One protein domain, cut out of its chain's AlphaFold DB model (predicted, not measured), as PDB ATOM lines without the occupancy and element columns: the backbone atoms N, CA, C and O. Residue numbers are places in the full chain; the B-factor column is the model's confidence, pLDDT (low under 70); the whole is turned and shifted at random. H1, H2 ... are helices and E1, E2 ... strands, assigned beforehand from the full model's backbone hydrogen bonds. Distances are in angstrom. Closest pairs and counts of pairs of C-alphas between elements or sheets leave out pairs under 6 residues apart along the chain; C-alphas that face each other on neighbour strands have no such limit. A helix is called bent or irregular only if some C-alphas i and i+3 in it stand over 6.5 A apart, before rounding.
ATOM      1  N   ASN A  80     173.101  -6.154   5.761       98.12
ATOM      2  CA  ASN A  80     173.241  -7.460   6.394       98.12
ATOM      3  C   ASN A  80     173.413  -8.583   5.359       98.12
ATOM      4  O   ASN A  80     172.785  -8.537   4.302       98.12
ATOM      5  N   PRO A  81     174.175  -9.650   5.669       98.06
ATOM      6  CA  PRO A  81     174.194 -10.846   4.835       98.06
ATOM      7  C   PRO A  81     172.780 -11.383   4.589       98.06
ATOM      8  O   PRO A  81     171.959 -11.412   5.507       98.06
ATOM      9  N   VAL A  82     172.508 -11.837   3.366       98.25
ATOM     10  CA  VAL A  82     171.210 -12.424   3.010       98.25
ATOM     11  C   VAL A  82     171.098 -13.821   3.636       98.25
ATOM     12  O   VAL A  82     171.921 -14.688   3.313       98.25
ATOM     13  N   PRO A  83     170.123 -14.075   4.526       97.81
ATOM     14  CA  PRO A  83     169.924 -15.396   5.097       97.81
ATOM     15  C   PRO A  83     169.243 -16.318   4.082       97.81
ATOM     16  O   PRO A  83     168.244 -15.963   3.459       97.81
ATOM     17  N   LEU A  84     169.781 -17.523   3.938       97.56
ATOM     18  CA  LEU A  84     169.201 -18.612   3.162       97.56
ATOM     19  C   LEU A  84     168.973 -19.800   4.097       97.56
ATOM     20  O   LEU A  84     169.821 -20.100   4.936       97.56
ATOM     21  N   CYS A  85     167.861 -20.510   3.923       95.69
ATOM     22  CA  CYS A  85     167.541 -21.712   4.688       95.69
ATOM     23  C   CYS A  85     167.230 -22.863   3.732       95.69
ATOM     24  O   CYS A  85     166.478 -22.685   2.774       95.69
ATOM     25  N   LEU A  86     167.797 -24.040   3.999       95.44
ATOM     26  CA  LEU A  86     167.599 -25.233   3.182       95.44
ATOM     27  C   LEU A  86     167.347 -26.457   4.074       95.44
ATOM     28  O   LEU A  86     168.295 -26.958   4.682       95.44
ATOM     29  N   PRO A  87     166.103 -26.963   4.136       94.12
ATOM     30  CA  PRO A  87     165.816 -28.292   4.664       94.12
ATOM     31  C   PRO A  87     166.453 -29.346   3.755       94.12
ATOM     32  O   PRO A  87     166.058 -29.480   2.596       94.12
ATOM     33  N   ALA A  88     167.502 -30.011   4.232       95.38
ATOM     34  CA  ALA A  88     168.251 -30.989   3.448       95.38
ATOM     35  C   ALA A  88     169.212 -31.806   4.318       95.38
ATOM     36  O   ALA A  88     169.434 -31.520   5.494       95.38
ATOM     37  N   PHE A  89     169.855 -32.785   3.672       97.38
ATOM     38  CA  PHE A  89     170.845 -33.679   4.272       97.38
ATOM     39  C   PHE A  89     170.307 -34.395   5.532       97.38
ATOM     40  O   PHE A  89     170.865 -34.248   6.625       97.38
ATOM     41  N   PRO A  90     169.211 -35.171   5.399       96.25
ATOM     42  CA  PRO A  90     168.601 -35.867   6.528       96.25
ATOM     43  C   PRO A  90     169.477 -37.013   7.052       96.25
ATOM     44  O   PRO A  90     169.721 -37.111   8.252       96.25
ATOM     45  N   PHE A  91     169.886 -37.904   6.146       97.12
ATOM     46  CA  PHE A  91     170.656 -39.130   6.370       97.12
ATOM     47  C   PHE A  91     170.906 -39.828   5.016       97.12
ATOM     48  O   PHE A  91     170.293 -39.477   4.004       97.12
ATOM     49  N   LYS A  92     171.762 -40.858   4.988       96.69
ATOM     50  CA  LYS A  92     171.885 -41.771   3.836       96.69
ATOM     51  C   LYS A  92     170.720 -42.757   3.760       96.69
ATOM     52  O   LYS A  92     170.173 -43.170   4.778       96.69
ATOM     53  N   SER A  93     170.395 -43.189   2.540       95.62
ATOM     54  CA  SER A  93     169.441 -44.277   2.298       95.62
ATOM     55  C   SER A  93     169.718 -45.495   3.194       95.62
ATOM     56  O   SER A  93     170.876 -45.910   3.292       95.62
ATOM     57  N   PRO A  94     168.683 -46.140   3.766       93.88
ATOM     58  CA  PRO A  94     168.854 -47.415   4.460       93.88
ATOM     59  C   PRO A  94     169.234 -48.569   3.510       93.88
ATOM     60  O   PRO A  94     169.639 -49.640   3.967       93.88
ATOM     61  N   ASN A  95     169.154 -48.371   2.190       93.88
ATOM     62  CA  ASN A  95     169.665 -49.309   1.200       93.88
ATOM     63  C   ASN A  95     171.156 -49.052   0.912       93.88
ATOM     64  O   ASN A  95     171.537 -48.370  -0.047       93.88
ATOM     65  N   SER A  96     172.016 -49.658   1.730       89.50
ATOM     66  CA  SER A  96     173.470 -49.653   1.531       89.50
ATOM     67  C   SER A  96     173.969 -50.730   0.561       89.50
ATOM     68  O   SER A  96     175.166 -50.824   0.320       89.50
ATOM     69  N   SER A  97     173.086 -51.585   0.032       87.31
ATOM     70  CA  SER A  97     173.490 -52.638  -0.914       87.31
ATOM     71  C   SER A  97     173.602 -52.141  -2.350       87.31
ATOM     72  O   SER A  97     174.467 -52.604  -3.088       87.31
ATOM     73  N   SER A  98     172.733 -51.211  -2.757       88.19
ATOM     74  CA  SER A  98     172.654 -50.780  -4.156       88.19
ATOM     75  C   SER A  98     172.508 -49.273  -4.363       88.19
ATOM     76  O   SER A  98     172.648 -48.820  -5.498       88.19
ATOM     77  N   LYS A  99     172.254 -48.480  -3.309       90.12
ATOM     78  CA  LYS A  99     172.010 -47.030  -3.442       90.12
ATOM     79  C   LYS A  99     173.087 -46.148  -2.816       90.12
ATOM     80  O   LYS A  99     173.337 -45.057  -3.320       90.12
ATOM     81  N   THR A 100     173.706 -46.583  -1.722       92.62
ATOM     82  CA  THR A 100     174.724 -45.801  -0.999       92.62
ATOM     83  C   THR A 100     175.901 -46.676  -0.592       92.62
ATOM     84  O   THR A 100     175.747 -47.882  -0.433       92.62
ATOM     85  N   LEU A 101     177.077 -46.066  -0.416       92.88
ATOM     86  CA  LEU A 101     178.304 -46.763  -0.008       92.88
ATOM     87  C   LEU A 101     178.371 -47.033   1.505       92.88
ATOM     88  O   LEU A 101     179.254 -47.740   1.980       92.88
ATOM     89  N   GLY A 102     177.454 -46.447   2.273       94.69
ATOM     90  CA  GLY A 102     177.428 -46.515   3.723       94.69
ATOM     91  C   GLY A 102     176.420 -45.530   4.299       94.69
ATOM     92  O   GLY A 102     175.619 -44.943   3.575       94.69
ATOM     93  N   LYS A 103     176.468 -45.356   5.622       96.00
ATOM     94  CA  LYS A 103     175.518 -44.520   6.372       96.00
ATOM     95  C   LYS A 103     175.976 -43.077   6.573       96.00
ATOM     96  O   LYS A 103     175.160 -42.233   6.925       96.00
ATOM     97  N   LEU A 104     177.268 -42.814   6.398       98.00
ATOM     98  CA  LEU A 104     177.880 -41.507   6.624       98.00
ATOM     99  C   LEU A 104     177.966 -40.704   5.315       98.00
ATOM    100  O   LEU A 104     177.919 -41.306   4.237       98.00
ATOM    101  N   PRO A 105     178.081 -39.366   5.395       98.00
ATOM    102  CA  PRO A 105     178.394 -38.519   4.251       98.00
ATOM    103  C   PRO A 105     179.639 -39.005   3.504       98.00
ATOM    104  O   PRO A 105     180.620 -39.428   4.116       98.00
ATOM    105  N   ASP A 106     179.597 -38.912   2.181       96.31
ATOM    106  CA  ASP A 106     180.702 -39.245   1.289       96.31
ATOM    107  C   ASP A 106     180.985 -38.084   0.318       96.31
ATOM    108  O   ASP A 106     180.615 -36.928   0.553       96.31
ATOM    109  N   LYS A 107     181.685 -38.370  -0.787       97.38
ATOM    110  CA  LYS A 107     182.061 -37.354  -1.775       97.38
ATOM    111  C   LYS A 107     180.851 -36.634  -2.379       97.38
ATOM    112  O   LYS A 107     180.983 -35.482  -2.790       97.38
ATOM    113  N   GLY A 108     179.687 -37.286  -2.432       96.88
ATOM    114  CA  GLY A 108     178.451 -36.670  -2.906       96.88
ATOM    115  C   GLY A 108     178.043 -35.483  -2.035       96.88
ATOM    116  O   GLY A 108     177.804 -34.393  -2.554       96.88
ATOM    117  N   GLU A 109     178.030 -35.667  -0.714       98.38
ATOM    118  CA  GLU A 109     177.766 -34.585   0.233       98.38
ATOM    119  C   GLU A 109     178.843 -33.495   0.186       98.38
ATOM    120  O   GLU A 109     178.495 -32.316   0.201       98.38
ATOM    121  N   GLU A 110     180.127 -33.850   0.055       98.31
ATOM    122  CA  GLU A 110     181.212 -32.860  -0.080       98.31
ATOM    123  C   GLU A 110     180.984 -31.934  -1.283       98.31
ATOM    124  O   GLU A 110     181.050 -30.713  -1.150       98.31
ATOM    125  N   ILE A 111     180.684 -32.506  -2.454       98.25
ATOM    126  CA  ILE A 111     180.438 -31.739  -3.683       98.25
ATOM    127  C   ILE A 111     179.179 -30.876  -3.538       98.25
ATOM    128  O   ILE A 111     179.178 -29.717  -3.955       98.25
ATOM    129  N   ALA A 112     178.118 -31.411  -2.930       97.81
ATOM    130  CA  ALA A 112     176.884 -30.666  -2.710       97.81
ATOM    131  C   ALA A 112     177.101 -29.465  -1.771       97.81
ATOM    132  O   ALA A 112     176.667 -28.355  -2.083       97.81
ATOM    133  N   LEU A 113     177.825 -29.651  -0.663       98.44
ATOM    134  CA  LEU A 113     178.190 -28.561   0.246       98.44
ATOM    135  C   LEU A 113     179.099 -27.532  -0.438       98.44
ATOM    136  O   LEU A 113     178.863 -26.334  -0.305       98.44
ATOM    137  N   ALA A 114     180.085 -27.969  -1.225       98.31
ATOM    138  CA  ALA A 114     180.943 -27.065  -1.990       98.31
ATOM    139  C   ALA A 114     180.126 -26.198  -2.962       98.31
ATOM    140  O   ALA A 114     180.343 -24.988  -3.054       98.31
ATOM    141  N   HIS A 115     179.148 -26.797  -3.647       97.69
ATOM    142  CA  HIS A 115     178.253 -26.092  -4.560       97.69
ATOM    143  C   HIS A 115     177.414 -25.028  -3.833       97.69
ATOM    144  O   HIS A 115     177.350 -23.881  -4.274       97.69
ATOM    145  N   LEU A 116     176.840 -25.370  -2.677       98.00
ATOM    146  CA  LEU A 116     176.058 -24.448  -1.846       98.00
ATOM    147  C   LEU A 116     176.911 -23.329  -1.221       98.00
ATOM    148  O   LEU A 116     176.476 -22.179  -1.124       98.00
ATOM    149  N   ASN A 117     178.148 -23.631  -0.830       98.25
ATOM    150  CA  ASN A 117     179.097 -22.623  -0.366       98.25
ATOM    151  C   ASN A 117     179.482 -21.669  -1.512       98.25
ATOM    152  O   ASN A 117     179.558 -20.457  -1.306       98.25
ATOM    153  N   GLY A 118     179.651 -22.210  -2.724       97.81
ATOM    154  CA  GLY A 118     179.888 -21.462  -3.960       97.81
ATOM    155  C   GLY A 118     178.748 -20.509  -4.323       97.81
ATOM    156  O   GLY A 118     179.022 -19.372  -4.703       97.81
ATOM    157  N   LEU A 119     177.486 -20.909  -4.116       98.00
ATOM    158  CA  LEU A 119     176.323 -20.020  -4.255       98.00
ATOM    159  C   LEU A 119     176.474 -18.766  -3.384       98.00
ATOM    160  O   LEU A 119     176.328 -17.644  -3.869       98.00
ATOM    161  N   CYS A 120     176.805 -18.946  -2.106       98.38
ATOM    162  CA  CYS A 120     176.973 -17.828  -1.179       98.38
ATOM    163  C   CYS A 120     178.170 -16.938  -1.557       98.38
ATOM    164  O   CYS A 120     178.089 -15.714  -1.438       98.38
ATOM    165  N   SER A 121     179.259 -17.534  -2.048       97.88
ATOM    166  CA  SER A 121     180.419 -16.795  -2.561       97.88
ATOM    167  C   SER A 121     180.071 -15.968  -3.802       97.88
ATOM    168  O   SER A 121     180.409 -14.792  -3.848       97.88
ATOM    169  N   ALA A 122     179.308 -16.521  -4.749       98.25
ATOM    170  CA  ALA A 122     178.860 -15.788  -5.935       98.25
ATOM    171  C   ALA A 122     177.984 -14.574  -5.572       98.25
ATOM    172  O   ALA A 122     178.085 -13.518  -6.195       98.25
ATOM    173  N   ILE A 123     177.151 -14.688  -4.530       98.50
ATOM    174  CA  ILE A 123     176.392 -13.550  -3.990       98.50
ATOM    175  C   ILE A 123     177.340 -12.492  -3.406       98.50
ATOM    176  O   ILE A 123     177.142 -11.296  -3.623       98.50
ATOM    177  N   LYS A 124     178.400 -12.913  -2.705       98.19
ATOM    178  CA  LYS A 124     179.400 -12.009  -2.118       98.19
ATOM    179  C   LYS A 124     180.132 -11.157  -3.162       98.19
ATOM    180  O   LYS A 124     180.481 -10.013  -2.867       98.19
ATOM    181  N   ASP A 125     180.315 -11.679  -4.373       98.06
ATOM    182  CA  ASP A 125     180.963 -10.962  -5.479       98.06
ATOM    183  C   ASP A 125     180.155  -9.741  -5.951       98.06
ATOM    184  O   ASP A 125     180.729  -8.760  -6.424       98.06
ATOM    185  N   VAL A 126     178.824  -9.772  -5.803       98.06
ATOM    186  CA  VAL A 126     177.935  -8.656  -6.181       98.06
ATOM    187  C   VAL A 126     177.443  -7.842  -4.985       98.06
ATOM    188  O   VAL A 126     177.031  -6.696  -5.151       98.06
ATOM    189  N   TYR A 127     177.505  -8.408  -3.779       98.44
ATOM    190  CA  TYR A 127     177.047  -7.797  -2.537       98.44
ATOM    191  C   TYR A 127     178.010  -8.130  -1.394       98.44
ATOM    192  O   TYR A 127     178.033  -9.252  -0.907       98.44
ATOM    193  N   LYS A 128     178.802  -7.149  -0.936       97.94
ATOM    194  CA  LYS A 128     179.940  -7.363  -0.016       97.94
ATOM    195  C   LYS A 128     179.615  -8.174   1.259       97.94
ATOM    196  O   LYS A 128     180.445  -9.021   1.606       97.94
ATOM    197  N   PRO A 129     178.476  -7.965   1.957       98.06
ATOM    198  CA  PRO A 129     178.086  -8.798   3.104       98.06
ATOM    199  C   PRO A 129     177.797 -10.262   2.736       98.06
ATOM    200  O   PRO A 129     177.963 -11.152   3.568       98.06
ATOM    201  N   GLY A 130     177.434 -10.528   1.481       97.69
ATOM    202  CA  GLY A 130     177.211 -11.860   0.935       97.69
ATOM    203  C   GLY A 130     175.906 -12.497   1.403       97.69
ATOM    204  O   GLY A 130     174.927 -11.814   1.706       97.69
ATOM    205  N   ALA A 131     175.907 -13.825   1.449       98.19
ATOM    206  CA  ALA A 131     174.814 -14.632   1.973       98.19
ATOM    207  C   ALA A 131     175.341 -15.672   2.967       98.19
ATOM    208  O   ALA A 131     176.513 -16.059   2.922       98.19
ATOM    209  N   LYS A 132     174.458 -16.129   3.855       98.25
ATOM    210  CA  LYS A 132     174.717 -17.241   4.773       98.25
ATOM    211  C   LYS A 132     173.627 -18.284   4.616       98.25
ATOM    212  O   LYS A 132     172.450 -17.964   4.745       98.25
ATOM    213  N   LEU A 133     174.032 -19.522   4.350       98.44
ATOM    214  CA  LEU A 133     173.124 -20.650   4.222       98.44
ATOM    215  C   LEU A 133     173.065 -21.431   5.532       98.44
ATOM    216  O   LEU A 133     174.088 -21.881   6.039       98.44
ATOM    217  N   THR A 134     171.860 -21.638   6.046       98.44
ATOM    218  CA  THR A 134     171.586 -22.553   7.152       98.44
ATOM    219  C   THR A 134     170.979 -23.830   6.593       98.44
ATOM    220  O   THR A 134     169.863 -23.819   6.068       98.44
ATOM    221  N   ILE A 135     171.712 -24.937   6.692       98.19
ATOM    222  CA  ILE A 135     171.183 -26.267   6.399       98.19
ATOM    223  C   ILE A 135     170.416 -26.743   7.626       98.19
ATOM    224  O   ILE A 135     170.988 -26.899   8.706       98.19
ATOM    225  N   ILE A 136     169.123 -26.976   7.448       96.06
ATOM    226  CA  ILE A 136     168.232 -27.479   8.485       96.06
ATOM    227  C   ILE A 136     168.106 -28.985   8.270       96.06
ATOM    228  O   ILE A 136     167.478 -29.421   7.308       96.06
ATOM    229  N   SER A 137     168.718 -29.786   9.141       93.38
ATOM    230  CA  SER A 137     168.612 -31.242   9.029       93.38
ATOM    231  C   SER A 137     167.209 -31.694   9.424       93.38
ATOM    232  O   SER A 137     166.807 -31.615  10.587       93.38
ATOM    233  N   ASP A 138     166.478 -32.207   8.443       91.81
ATOM    234  CA  ASP A 138     165.131 -32.757   8.561       91.81
ATOM    235  C   ASP A 138     165.134 -34.273   8.821       91.81
ATOM    236  O   ASP A 138     164.091 -34.924   8.798       91.81
ATOM    237  N   GLY A 139     166.298 -34.855   9.138       94.12
ATOM    238  CA  GLY A 139     166.450 -36.295   9.351       94.12
ATOM    239  C   GLY A 139     165.505 -36.843  10.415       94.12
ATOM    240  O   GLY A 139     164.763 -37.788  10.152       94.12
ATOM    241  N   LEU A 140     165.443 -36.200  11.586       95.44
ATOM    242  CA  LEU A 140     164.527 -36.620  12.651       95.44
ATOM    243  C   LEU A 140     163.048 -36.457  12.288       95.44
ATOM    244  O   LEU A 140     162.204 -37.068  12.934       95.44
ATOM    245  N   VAL A 141     162.703 -35.666  11.271       94.94
ATOM    246  CA  VAL A 141     161.311 -35.526  10.826       94.94
ATOM    247  C   VAL A 141     160.829 -36.802  10.135       94.94
ATOM    248  O   VAL A 141     159.646 -37.126  10.236       94.94
ATOM    249  N   TYR A 142     161.719 -37.557   9.482       95.62
ATOM    250  CA  TYR A 142     161.335 -38.659   8.587       95.62
ATOM    251  C   TYR A 142     161.981 -40.016   8.890       95.62
ATOM    252  O   TYR A 142     161.525 -41.026   8.361       95.62
ATOM    253  N   ASN A 143     163.047 -40.079   9.687       96.81
ATOM    254  CA  ASN A 143     163.865 -41.288   9.827       96.81
ATOM    255  C   ASN A 143     163.095 -42.522  10.327       96.81
ATOM    256  O   ASN A 143     163.319 -43.621   9.826       96.81
ATOM    257  N   ASP A 144     162.150 -42.344  11.248       95.88
ATOM    258  CA  ASP A 144     161.265 -43.402  11.750       95.88
ATOM    259  C   ASP A 144     160.371 -43.997  10.646       95.88
ATOM    260  O   ASP A 144     160.160 -45.209  10.611       95.88
ATOM    261  N   LEU A 145     159.905 -43.178   9.696       96.38
ATOM    262  CA  LEU A 145     159.134 -43.634   8.536       96.38
ATOM    263  C   LEU A 145     159.976 -44.491   7.581       96.38
ATOM    264  O   LEU A 145     159.438 -45.367   6.903       96.38
ATOM    265  N   LEU A 146     161.288 -44.236   7.521       96.12
ATOM    266  CA  LEU A 146     162.225 -44.938   6.642       96.12
ATOM    267  C   LEU A 146     162.991 -46.070   7.349       96.12
ATOM    268  O   LEU A 146     163.781 -46.761   6.710       96.12
ATOM    269  N   GLY A 147     162.756 -46.289   8.646       95.00
ATOM    270  CA  GLY A 147     163.461 -47.303   9.433       95.00
ATOM    271  C   GLY A 147     164.934 -46.971   9.694       95.00
ATOM    272  O   GLY A 147     165.728 -47.876   9.938       95.00
ATOM    273  N   VAL A 148     165.311 -45.690   9.634       97.12
ATOM    274  CA  VAL A 148     166.669 -45.218   9.923       97.12
ATOM    275  C   VAL A 148     166.783 -44.892  11.422       97.12
ATOM    276  O   VAL A 148     166.058 -44.021  11.910       97.12
ATOM    277  N   PRO A 149     167.677 -45.559  12.178       97.25
ATOM    278  CA  PRO A 149     167.860 -45.303  13.606       97.25
ATOM    279  C   PRO A 149     168.232 -43.847  13.914       97.25
ATOM    280  O   PRO A 149     169.057 -43.259  13.217       97.25
ATOM    281  N   ASP A 150     167.710 -43.286  15.010       98.00
ATOM    282  CA  ASP A 150     168.031 -41.912  15.449       98.00
ATOM    283  C   ASP A 150     169.553 -41.698  15.625       98.00
ATOM    284  O   ASP A 150     170.085 -40.634  15.310       98.00
ATOM    285  N   ARG A 151     170.273 -42.741  16.061       97.94
ATOM    286  CA  ARG A 151     171.741 -42.750  16.182       97.94
ATOM    287  C   ARG A 151     172.457 -42.577  14.839       97.94
ATOM    288  O   ARG A 151     173.475 -41.894  14.775       97.94
ATOM    289  N   ASP A 152     171.928 -43.171  13.770       98.00
ATOM    290  CA  ASP A 152     172.509 -43.042  12.430       98.00
ATOM    291  C   ASP A 152     172.291 -41.617  11.888       98.00
ATOM    292  O   ASP A 152     173.196 -41.051  11.276       98.00
ATOM    293  N   VAL A 153     171.138 -41.000  12.182       97.88
ATOM    294  CA  VAL A 153     170.859 -39.586  11.861       97.88
ATOM    295  C   VAL A 153     171.827 -38.655  12.591       97.88
ATOM    296  O   VAL A 153     172.383 -37.737  11.986       97.88
ATOM    297  N   TRP A 154     172.058 -38.902  13.885       97.75
ATOM    298  CA  TRP A 154     173.040 -38.155  14.670       97.75
ATOM    299  C   TRP A 154     174.438 -38.243  14.049       97.75
ATOM    300  O   TRP A 154     175.036 -37.210  13.746       97.75
ATOM    301  N   ALA A 155     174.924 -39.466  13.810       98.38
ATOM    302  CA  ALA A 155     176.252 -39.701  13.260       98.38
ATOM    303  C   ALA A 155     176.420 -39.050  11.880       98.38
ATOM    304  O   ALA A 155     177.409 -38.355  11.651       98.38
ATOM    305  N   TYR A 156     175.429 -39.192  10.992       98.56
ATOM    306  CA  TYR A 156     175.439 -38.540   9.683       98.56
ATOM    307  C   TYR A 156     175.567 -37.016   9.813       98.56
ATOM    308  O   TYR A 156     176.418 -36.408   9.164       98.56
ATOM    309  N   GLY A 157     174.763 -36.400  10.686       97.50
ATOM    310  CA  GLY A 157     174.793 -34.958  10.910       97.50
ATOM    311  C   GLY A 157     176.119 -34.456  11.494       97.50
ATOM    312  O   GLY A 157     176.608 -33.410  11.066       97.50
ATOM    313  N   GLU A 158     176.711 -35.176  12.452       97.94
ATOM    314  CA  GLU A 158     178.018 -34.817  13.028       97.94
ATOM    315  C   GLU A 158     179.146 -34.938  12.000       97.94
ATOM    316  O   GLU A 158     179.983 -34.039  11.879       97.94
ATOM    317  N   THR A 159     179.144 -36.003  11.195       98.44
ATOM    318  CA  THR A 159     180.115 -36.152  10.105       98.44
ATOM    319  C   THR A 159     179.946 -35.057   9.052       98.44
ATOM    320  O   THR A 159     180.942 -34.519   8.581       98.44
ATOM    321  N   LEU A 160     178.713 -34.660   8.720       98.31
ATOM    322  CA  LEU A 160     178.451 -33.593   7.749       98.31
ATOM    323  C   LEU A 160     178.970 -32.232   8.237       98.31
ATOM    324  O   LEU A 160     179.574 -31.485   7.467       98.31
ATOM    325  N   ARG A 161     178.775 -31.924   9.527       97.88
ATOM    326  CA  ARG A 161     179.338 -30.725  10.168       97.88
ATOM    327  C   ARG A 161     180.863 -30.749  10.151       97.88
ATOM    328  O   ARG A 161     181.478 -29.760   9.764       97.88
ATOM    329  N   SER A 162     181.457 -31.884  10.516       98.25
ATOM    330  CA  SER A 162     182.913 -32.064  10.510       98.25
ATOM    331  C   SER A 162     183.495 -31.877   9.106       98.25
ATOM    332  O   SER A 162     184.477 -31.161   8.941       98.25
ATOM    333  N   LEU A 163     182.834 -32.431   8.085       98.25
ATOM    334  CA  LEU A 163     183.208 -32.277   6.680       98.25
ATOM    335  C   LEU A 163     183.184 -30.808   6.235       98.25
ATOM    336  O   LEU A 163     184.102 -30.353   5.560       98.25
ATOM    337  N   ALA A 164     182.158 -30.045   6.621       98.19
ATOM    338  CA  ALA A 164     182.084 -28.623   6.288       98.19
ATOM    339  C   ALA A 164     183.212 -27.802   6.935       98.19
ATOM    340  O   ALA A 164     183.712 -26.866   6.311       98.19
ATOM    341  N   VAL A 165     183.623 -28.165   8.156       98.25
ATOM    342  CA  VAL A 165     184.766 -27.549   8.848       98.25
ATOM    343  C   VAL A 165     186.081 -27.911   8.158       98.25
ATOM    344  O   VAL A 165     186.843 -27.013   7.822       98.25
ATOM    345  N   GLU A 166     186.319 -29.199   7.894       98.25
ATOM    346  CA  GLU A 166     187.532 -29.696   7.225       98.25
ATOM    347  C   GLU A 166     187.751 -29.035   5.857       98.25
ATOM    348  O   GLU A 166     188.880 -28.742   5.470       98.25
ATOM    349  N   LYS A 167     186.662 -28.787   5.123       98.31
ATOM    350  CA  LYS A 167     186.683 -28.192   3.780       98.31
ATOM    351  C   LYS A 167     186.551 -26.671   3.774       98.31
ATOM    352  O   LYS A 167     186.427 -26.088   2.698       98.31
ATOM    353  N   GLU A 168     186.550 -26.039   4.947       98.12
ATOM    354  CA  GLU A 168     186.506 -24.581   5.100       98.12
ATOM    355  C   GLU A 168     185.273 -23.928   4.436       98.12
ATOM    356  O   GLU A 168     185.319 -22.833   3.868       98.12
ATOM    357  N   PHE A 169     184.109 -24.581   4.515       98.19
ATOM    358  CA  PHE A 169     182.851 -24.064   3.964       98.19
ATOM    359  C   PHE A 169     182.214 -23.002   4.876       98.19
ATOM    360  O   PHE A 169     181.141 -23.182   5.448       98.19
ATOM    361  N   HIS A 170     182.876 -21.850   4.991       96.50
ATOM    362  CA  HIS A 170     182.545 -20.782   5.942       96.50
ATOM    363  C   HIS A 170     181.192 -20.080   5.724       96.50
ATOM    364  O   HIS A 170     180.775 -19.276   6.567       96.50
ATOM    365  N   ASN A 171     180.512 -20.294   4.594       97.75
ATOM    366  CA  ASN A 171     179.197 -19.697   4.335       97.75
ATOM    367  C   ASN A 171     178.025 -20.593   4.737       97.75
ATOM    368  O   ASN A 171     176.879 -20.158   4.625       97.75
ATOM    369  N   ILE A 172     178.311 -21.803   5.216       98.19
ATOM    370  CA  ILE A 172     177.310 -22.776   5.629       98.19
ATOM    371  C   ILE A 172     177.297 -22.875   7.151       98.19
ATOM    372  O   ILE A 172     178.330 -22.984   7.806       98.19
ATOM    373  N   SER A 173     176.096 -22.852   7.706       97.62
ATOM    374  CA  SER A 173     175.800 -23.171   9.095       97.62
ATOM    375  C   SER A 173     174.768 -24.294   9.143       97.62
ATOM    376  O   SER A 173     174.132 -24.610   8.135       97.62
ATOM    377  N   PHE A 174     174.618 -24.919  10.305       97.19
ATOM    378  CA  PHE A 174     173.737 -26.066  10.482       97.19
ATOM    379  C   PHE A 174     172.774 -25.813  11.628       97.19
ATOM    380  O   PHE A 174     173.174 -25.330  12.683       97.19
ATOM    381  N   SER A 175     171.527 -26.208  11.416       95.19
ATOM    382  CA  SER A 175     170.486 -26.261  12.430       95.19
ATOM    383  C   SER A 175     169.900 -27.669  12.459       95.19
ATOM    384  O   SER A 175     169.761 -28.339  11.430       95.19
ATOM    385  N   ARG A 176     169.612 -28.156  13.659       91.94
ATOM    386  CA  ARG A 176     168.973 -29.446  13.914       91.94
ATOM    387  C   ARG A 176     167.553 -29.223  14.398       91.94
ATOM    388  O   ARG A 176     167.197 -28.137  14.839       91.94
ATOM    389  N   LEU A 177     166.766 -30.296  14.420       89.81
ATOM    390  CA  LEU A 177     165.386 -30.228  14.894       89.81
ATOM    391  C   LEU A 177     165.259 -29.658  16.311       89.81
ATOM    392  O   LEU A 177     164.315 -28.930  16.590       89.81
ATOM    393  N   ARG A 178     166.243 -29.941  17.176       89.75
ATOM    394  CA  ARG A 178     166.356 -29.361  18.520       89.75
ATOM    395  C   ARG A 178     166.330 -27.828  18.518       89.75
ATOM    396  O   ARG A 178     165.761 -27.243  19.431       89.75
ATOM    397  N   ASP A 179     166.943 -27.188  17.531       90.69
ATOM    398  CA  ASP A 179     167.067 -25.727  17.485       90.69
ATOM    399  C   ASP A 179     165.757 -25.048  17.058       90.69
ATOM    400  O   ASP A 179     165.614 -23.838  17.199       90.69
ATOM    401  N   LEU A 180     164.804 -25.828  16.538       89.19
ATOM    402  CA  LEU A 180     163.512 -25.355  16.040       89.19
ATOM    403  C   LEU A 180     162.369 -25.542  17.041       89.19
ATOM    404  O   LEU A 180     161.237 -25.159  16.751       89.19
ATOM    405  N   VAL A 181     162.632 -26.184  18.181       89.38
ATOM    406  CA  VAL A 181     161.604 -26.542  19.162       89.38
ATOM    407  C   VAL A 181     162.000 -26.094  20.561       89.38
ATOM    408  O   VAL A 181     163.140 -26.264  21.000       89.38
ATOM    409  N   GLU A 182     161.033 -25.556  21.295       87.19
ATOM    410  CA  GLU A 182     161.219 -25.156  22.686       87.19
ATOM    411  C   GLU A 182     161.053 -26.370  23.603       87.19
ATOM    412  O   GLU A 182     159.944 -26.832  23.871       87.19
ATOM    413  N   ILE A 183     162.176 -26.919  24.066       86.06
ATOM    414  CA  ILE A 183     162.214 -28.003  25.052       86.06
ATOM    415  C   ILE A 183     163.235 -27.648  26.130       86.06
ATOM    416  O   ILE A 183     164.336 -27.184  25.818       86.06
ATOM    417  N   ASP A 184     162.866 -27.900  27.387       89.94
ATOM    418  CA  ASP A 184     163.711 -27.706  28.566       89.94
ATOM    419  C   ASP A 184     164.839 -28.747  28.625       89.94
ATOM    420  O   ASP A 184     164.758 -29.785  29.280       89.94
ATOM    421  N   LEU A 185     165.876 -28.498  27.829       88.25
ATOM    422  CA  LEU A 185     167.088 -29.300  27.735       88.25
ATOM    423  C   LEU A 185     168.293 -28.376  27.502       88.25
ATOM    424  O   LEU A 185     168.152 -27.343  26.832       88.25
ATOM    425  N   PRO A 186     169.505 -28.763  27.939       87.50
ATOM    426  CA  PRO A 186     170.736 -28.042  27.609       87.50
ATOM    427  C   PRO A 186     170.886 -27.847  26.097       87.50
ATOM    428  O   PRO A 186     170.496 -28.728  25.334       87.50
ATOM    429  N   ARG A 187     171.410 -26.699  25.643       82.44
ATOM    430  CA  ARG A 187     171.565 -26.420  24.199       82.44
ATOM    431  C   ARG A 187     172.525 -27.397  23.526       82.44
ATOM    432  O   ARG A 187     172.227 -27.913  22.456       82.44
ATOM    433  N   GLU A 188     173.655 -27.652  24.171       86.81
ATOM    434  CA  GLU A 188     174.621 -28.645  23.721       86.81
ATOM    435  C   GLU A 188     174.240 -30.008  24.290       86.81
ATOM    436  O   GLU A 188     174.035 -30.162  25.495       86.81
ATOM    437  N   LEU A 189     174.110 -30.990  23.404       91.69
ATOM    438  CA  LEU A 189     173.777 -32.368  23.740       91.69
ATOM    439  C   LEU A 189     174.844 -33.267  23.128       91.69
ATOM    440  O   LEU A 189     175.290 -33.018  22.008       91.69
ATOM    441  N   ASP A 190     175.228 -34.312  23.849       95.25
ATOM    442  CA  ASP A 190     176.012 -35.405  23.289       95.25
ATOM    443  C   ASP A 190     175.115 -36.388  22.515       95.25
ATOM    444  O   ASP A 190     173.890 -36.239  22.452       95.25
ATOM    445  N   GLU A 191     175.732 -37.413  21.921       96.94
ATOM    446  CA  GLU A 191     175.019 -38.455  21.176       96.94
ATOM    447  C   GLU A 191     173.906 -39.090  22.014       96.94
ATOM    448  O   GLU A 191     172.764 -39.185  21.563       96.94
ATOM    449  N   MET A 192     174.228 -39.512  23.238       97.00
ATOM    450  CA  MET A 192     173.305 -40.263  24.084       97.00
ATOM    451  C   MET A 192     172.082 -39.419  24.453       97.00
ATOM    452  O   MET A 192     170.946 -39.869  24.290       97.00
ATOM    453  N   SER A 193     172.306 -38.181  24.892       96.38
ATOM    454  CA  SER A 193     171.251 -37.263  25.319       96.38
ATOM    455  C   SER A 193     170.399 -36.795  24.145       96.38
ATOM    456  O   SER A 193     169.178 -36.674  24.278       96.38
ATOM    457  N   TYR A 194     171.007 -36.557  22.980       96.19
ATOM    458  CA  TYR A 194     170.269 -36.181  21.778       96.19
ATOM    459  C   TYR A 194     169.403 -37.334  21.267       96.19
ATOM    460  O   TYR A 194     168.210 -37.144  21.026       96.19
ATOM    461  N   VAL A 195     169.971 -38.538  21.143       96.81
ATOM    462  CA  VAL A 195     169.251 -39.727  20.662       96.81
ATOM    463  C   VAL A 195     168.107 -40.092  21.608       96.81
ATOM    464  O   VAL A 195     166.995 -40.331  21.142       96.81
ATOM    465  N   ALA A 196     168.323 -40.036  22.927       96.62
ATOM    466  CA  ALA A 196     167.269 -40.270  23.918       96.62
ATOM    467  C   ALA A 196     166.082 -39.295  23.782       96.62
ATOM    468  O   ALA A 196     164.954 -39.638  24.132       96.62
ATOM    469  N   ASN A 197     166.318 -38.094  23.242       96.50
ATOM    470  CA  ASN A 197     165.304 -37.057  23.063       96.50
ATOM    471  C   ASN A 197     164.817 -36.891  21.617       96.50
ATOM    472  O   ASN A 197     163.940 -36.063  21.371       96.50
ATOM    473  N   ALA A 198     165.296 -37.696  20.667       95.88
ATOM    474  CA  ALA A 198     164.944 -37.576  19.251       95.88
ATOM    475  C   ALA A 198     163.423 -37.595  19.011       95.88
ATOM    476  O   ALA A 198     162.874 -36.747  18.300       95.88
ATOM    477  N   SER A 199     162.718 -38.508  19.684       95.38
ATOM    478  CA  SER A 199     161.255 -38.594  19.620       95.38
ATOM    479  C   SER A 199     160.551 -37.395  20.264       95.38
ATOM    480  O   SER A 199     159.491 -36.988  19.786       95.38
ATOM    481  N   ASN A 200     161.139 -36.784  21.299       95.19
ATOM    482  CA  ASN A 200     160.605 -35.569  21.917       95.19
ATOM    483  C   ASN A 200     160.733 -34.369  20.974       95.19
ATOM    484  O   ASN A 200     159.755 -33.642  20.814       95.19
ATOM    485  N   PHE A 201     161.876 -34.215  20.293       95.06
ATOM    486  CA  PHE A 201     162.067 -33.168  19.282       95.06
ATOM    487  C   PHE A 201     161.057 -33.300  18.145       95.06
ATOM    488  O   PHE A 201     160.372 -32.336  17.808       95.06
ATOM    489  N   ARG A 202     160.909 -34.515  17.600       94.75
ATOM    490  CA  ARG A 202     159.936 -34.811  16.540       94.75
ATOM    491  C   ARG A 202     158.513 -34.489  16.985       94.75
ATOM    492  O   ARG A 202     157.783 -33.818  16.264       94.75
ATOM    493  N   ARG A 203     158.120 -34.940  18.178       94.19
ATOM    494  CA  ARG A 203     156.778 -34.691  18.718       94.19
ATOM    495  C   ARG A 203     156.514 -33.202  18.926       94.19
ATOM    496  O   ARG A 203     155.437 -32.743  18.563       94.19
ATOM    497  N   ALA A 204     157.470 -32.466  19.491       93.75
ATOM    498  CA  ALA A 204     157.336 -31.027  19.691       93.75
ATOM    499  C   ALA A 204     157.140 -30.305  18.352       93.75
ATOM    500  O   ALA A 204     156.171 -29.572  18.199       93.75
ATOM    501  N   LEU A 205     157.974 -30.609  17.354       92.50
ATOM    502  CA  LEU A 205     157.858 -30.021  16.021       92.50
ATOM    503  C   LEU A 205     156.480 -30.279  15.398       92.50
ATOM    504  O   LEU A 205     155.835 -29.352  14.917       92.50
ATOM    505  N   LEU A 206     156.023 -31.535  15.400       91.62
ATOM    506  CA  LEU A 206     154.746 -31.893  14.782       91.62
ATOM    507  C   LEU A 206     153.566 -31.246  15.516       91.62
ATOM    508  O   LEU A 206     152.657 -30.734  14.877       91.62
ATOM    509  N   ASN A 207     153.598 -31.189  16.847       91.38
ATOM    510  CA  ASN A 207     152.544 -30.521  17.608       91.38
ATOM    511  C   ASN A 207     152.481 -29.014  17.332       91.38
ATOM    512  O   ASN A 207     151.391 -28.450  17.341       91.38
ATOM    513  N   THR A 208     153.627 -28.374  17.097       90.00
ATOM    514  CA  THR A 208     153.697 -26.930  16.857       90.00
ATOM    515  C   THR A 208     153.356 -26.558  15.416       90.00
ATOM    516  O   THR A 208     152.678 -25.560  15.194       90.00
ATOM    517  N   PHE A 209     153.815 -27.338  14.432       88.94
ATOM    518  CA  PHE A 209     153.803 -26.918  13.026       88.94
ATOM    519  C   PHE A 209     152.955 -27.791  12.100       88.94
ATOM    520  O   PHE A 209     152.720 -27.393  10.959       88.94
ATOM    521  N   SER A 210     152.494 -28.976  12.516       88.06
ATOM    522  CA  SER A 210     151.652 -29.797  11.637       88.06
ATOM    523  C   SER A 210     150.297 -29.146  11.402       88.06
ATOM    524  O   SER A 210     149.673 -28.598  12.306       88.06
TER     525      SER A 210
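What this domain is: This is residues 80 to 210 of the 280 residues of an uncharacterized protein of Gibberella zeae (UniProt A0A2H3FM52). What shape do these coordinates make? A small sheet of three parallel strands, E1, E2 and E3 in that order, has the long helices H1 and H3 on one face, two layers in all, while H2, H4 and the kinked H5 cluster past the ends of E2 and E3. Between E1 and H1 a long loop, residues 88 to 106, reaches up to 24 A from the mean of the C-alphas. What is the make-up? The printed part has 131 residues, with five named helices and three strands in the order E1 H1 E2 H2 H3 E3 H4 H5, mostly helix. It is compact, with a radius of gyration of the C-alphas of 15.6 A and spans of 44 by 39 by 26 A.

How they stand to each other: How do the strands pair? E1, residues 82 to 87, is parallel to E2, residues 131 to 136, with N 84 and O 132 2.8 A apart. E3, residues 172 to 175, is parallel to E2 on its other side, with N 135 and O 173 2.8 A apart. What is on the sheet? H1, residues 107 to 126, lies over E2 and E3 at a height of 8.5 A over the sheet and runs along the strands, at 24 degrees to E2 on the local plane. H3, residues 150 to 166, is also on the sheet; its closest C-alphas to E3 are those of Arg 161 and Phe 174, 7.3 A. With residues 109 to 113 alone H1 touches H3 at a steep tilt of 50 degrees, closest at the C-alphas of Glu 110 and Leu 163, 7.1 A. Which helices are not on it? H2, residues 139 to 146, and H3 form a helical hairpin, in which H3 touches H2 with residues 150 to 153 alone, closest at the C-alphas of Gly 139 and Val 153, 6.0 A. H5, residues 191 to 209, touches H2 with residues 198 to 202 alone, about perpendicular at 89 degrees, closest at the C-alphas of Val 141 and Arg 202, 5.9 A. H4, residues 177 to 180, touches residues 201 to 205 of H5, closest at the C-alphas of Arg 178 and Phe 201, 5.8 A. How do crossovers and helix backbones read? E1, H1, E2 and E2, H2 H3, E3 are strand-helix-strand units, parallel neighbour strands joined through helices, with right-handed crossovers. Every O i to N i+4 pair is within hydrogen-bond range in H3, against 15 of 16 in H1, 2 of 4 in H2 and 13 of 15 in H5; H4 is too short for one.

Where its parts are: Where do the elements begin and end? E1 begins at C-alpha 82, (171.210, -12.424, 3.010), and H5 ends at C-alpha 209, (153.803, -26.918, 13.026). From first to last C-alpha H1 is 29.3 A, H5 25.5 A and H3 24.4 A. Which helices are irregular? H2 is, with C-alphas 141 and 144 7.9 A apart, and H5 is, with C-alphas 196 and 199 7.6 A apart and a kink of 44 degrees near residue 199.

The domain as a whole: How large is it? The two C-alphas farthest apart, those of Asn 80 and Ser 97, are 45.8 A apart. Is it continuous and confident? The printed part has no cut; E1 to H1 is a long link of 19 residues, and H4 to H5 a short one of 10. The mean pLDDT of the printed part is 95.5, and no printed residue is under 70.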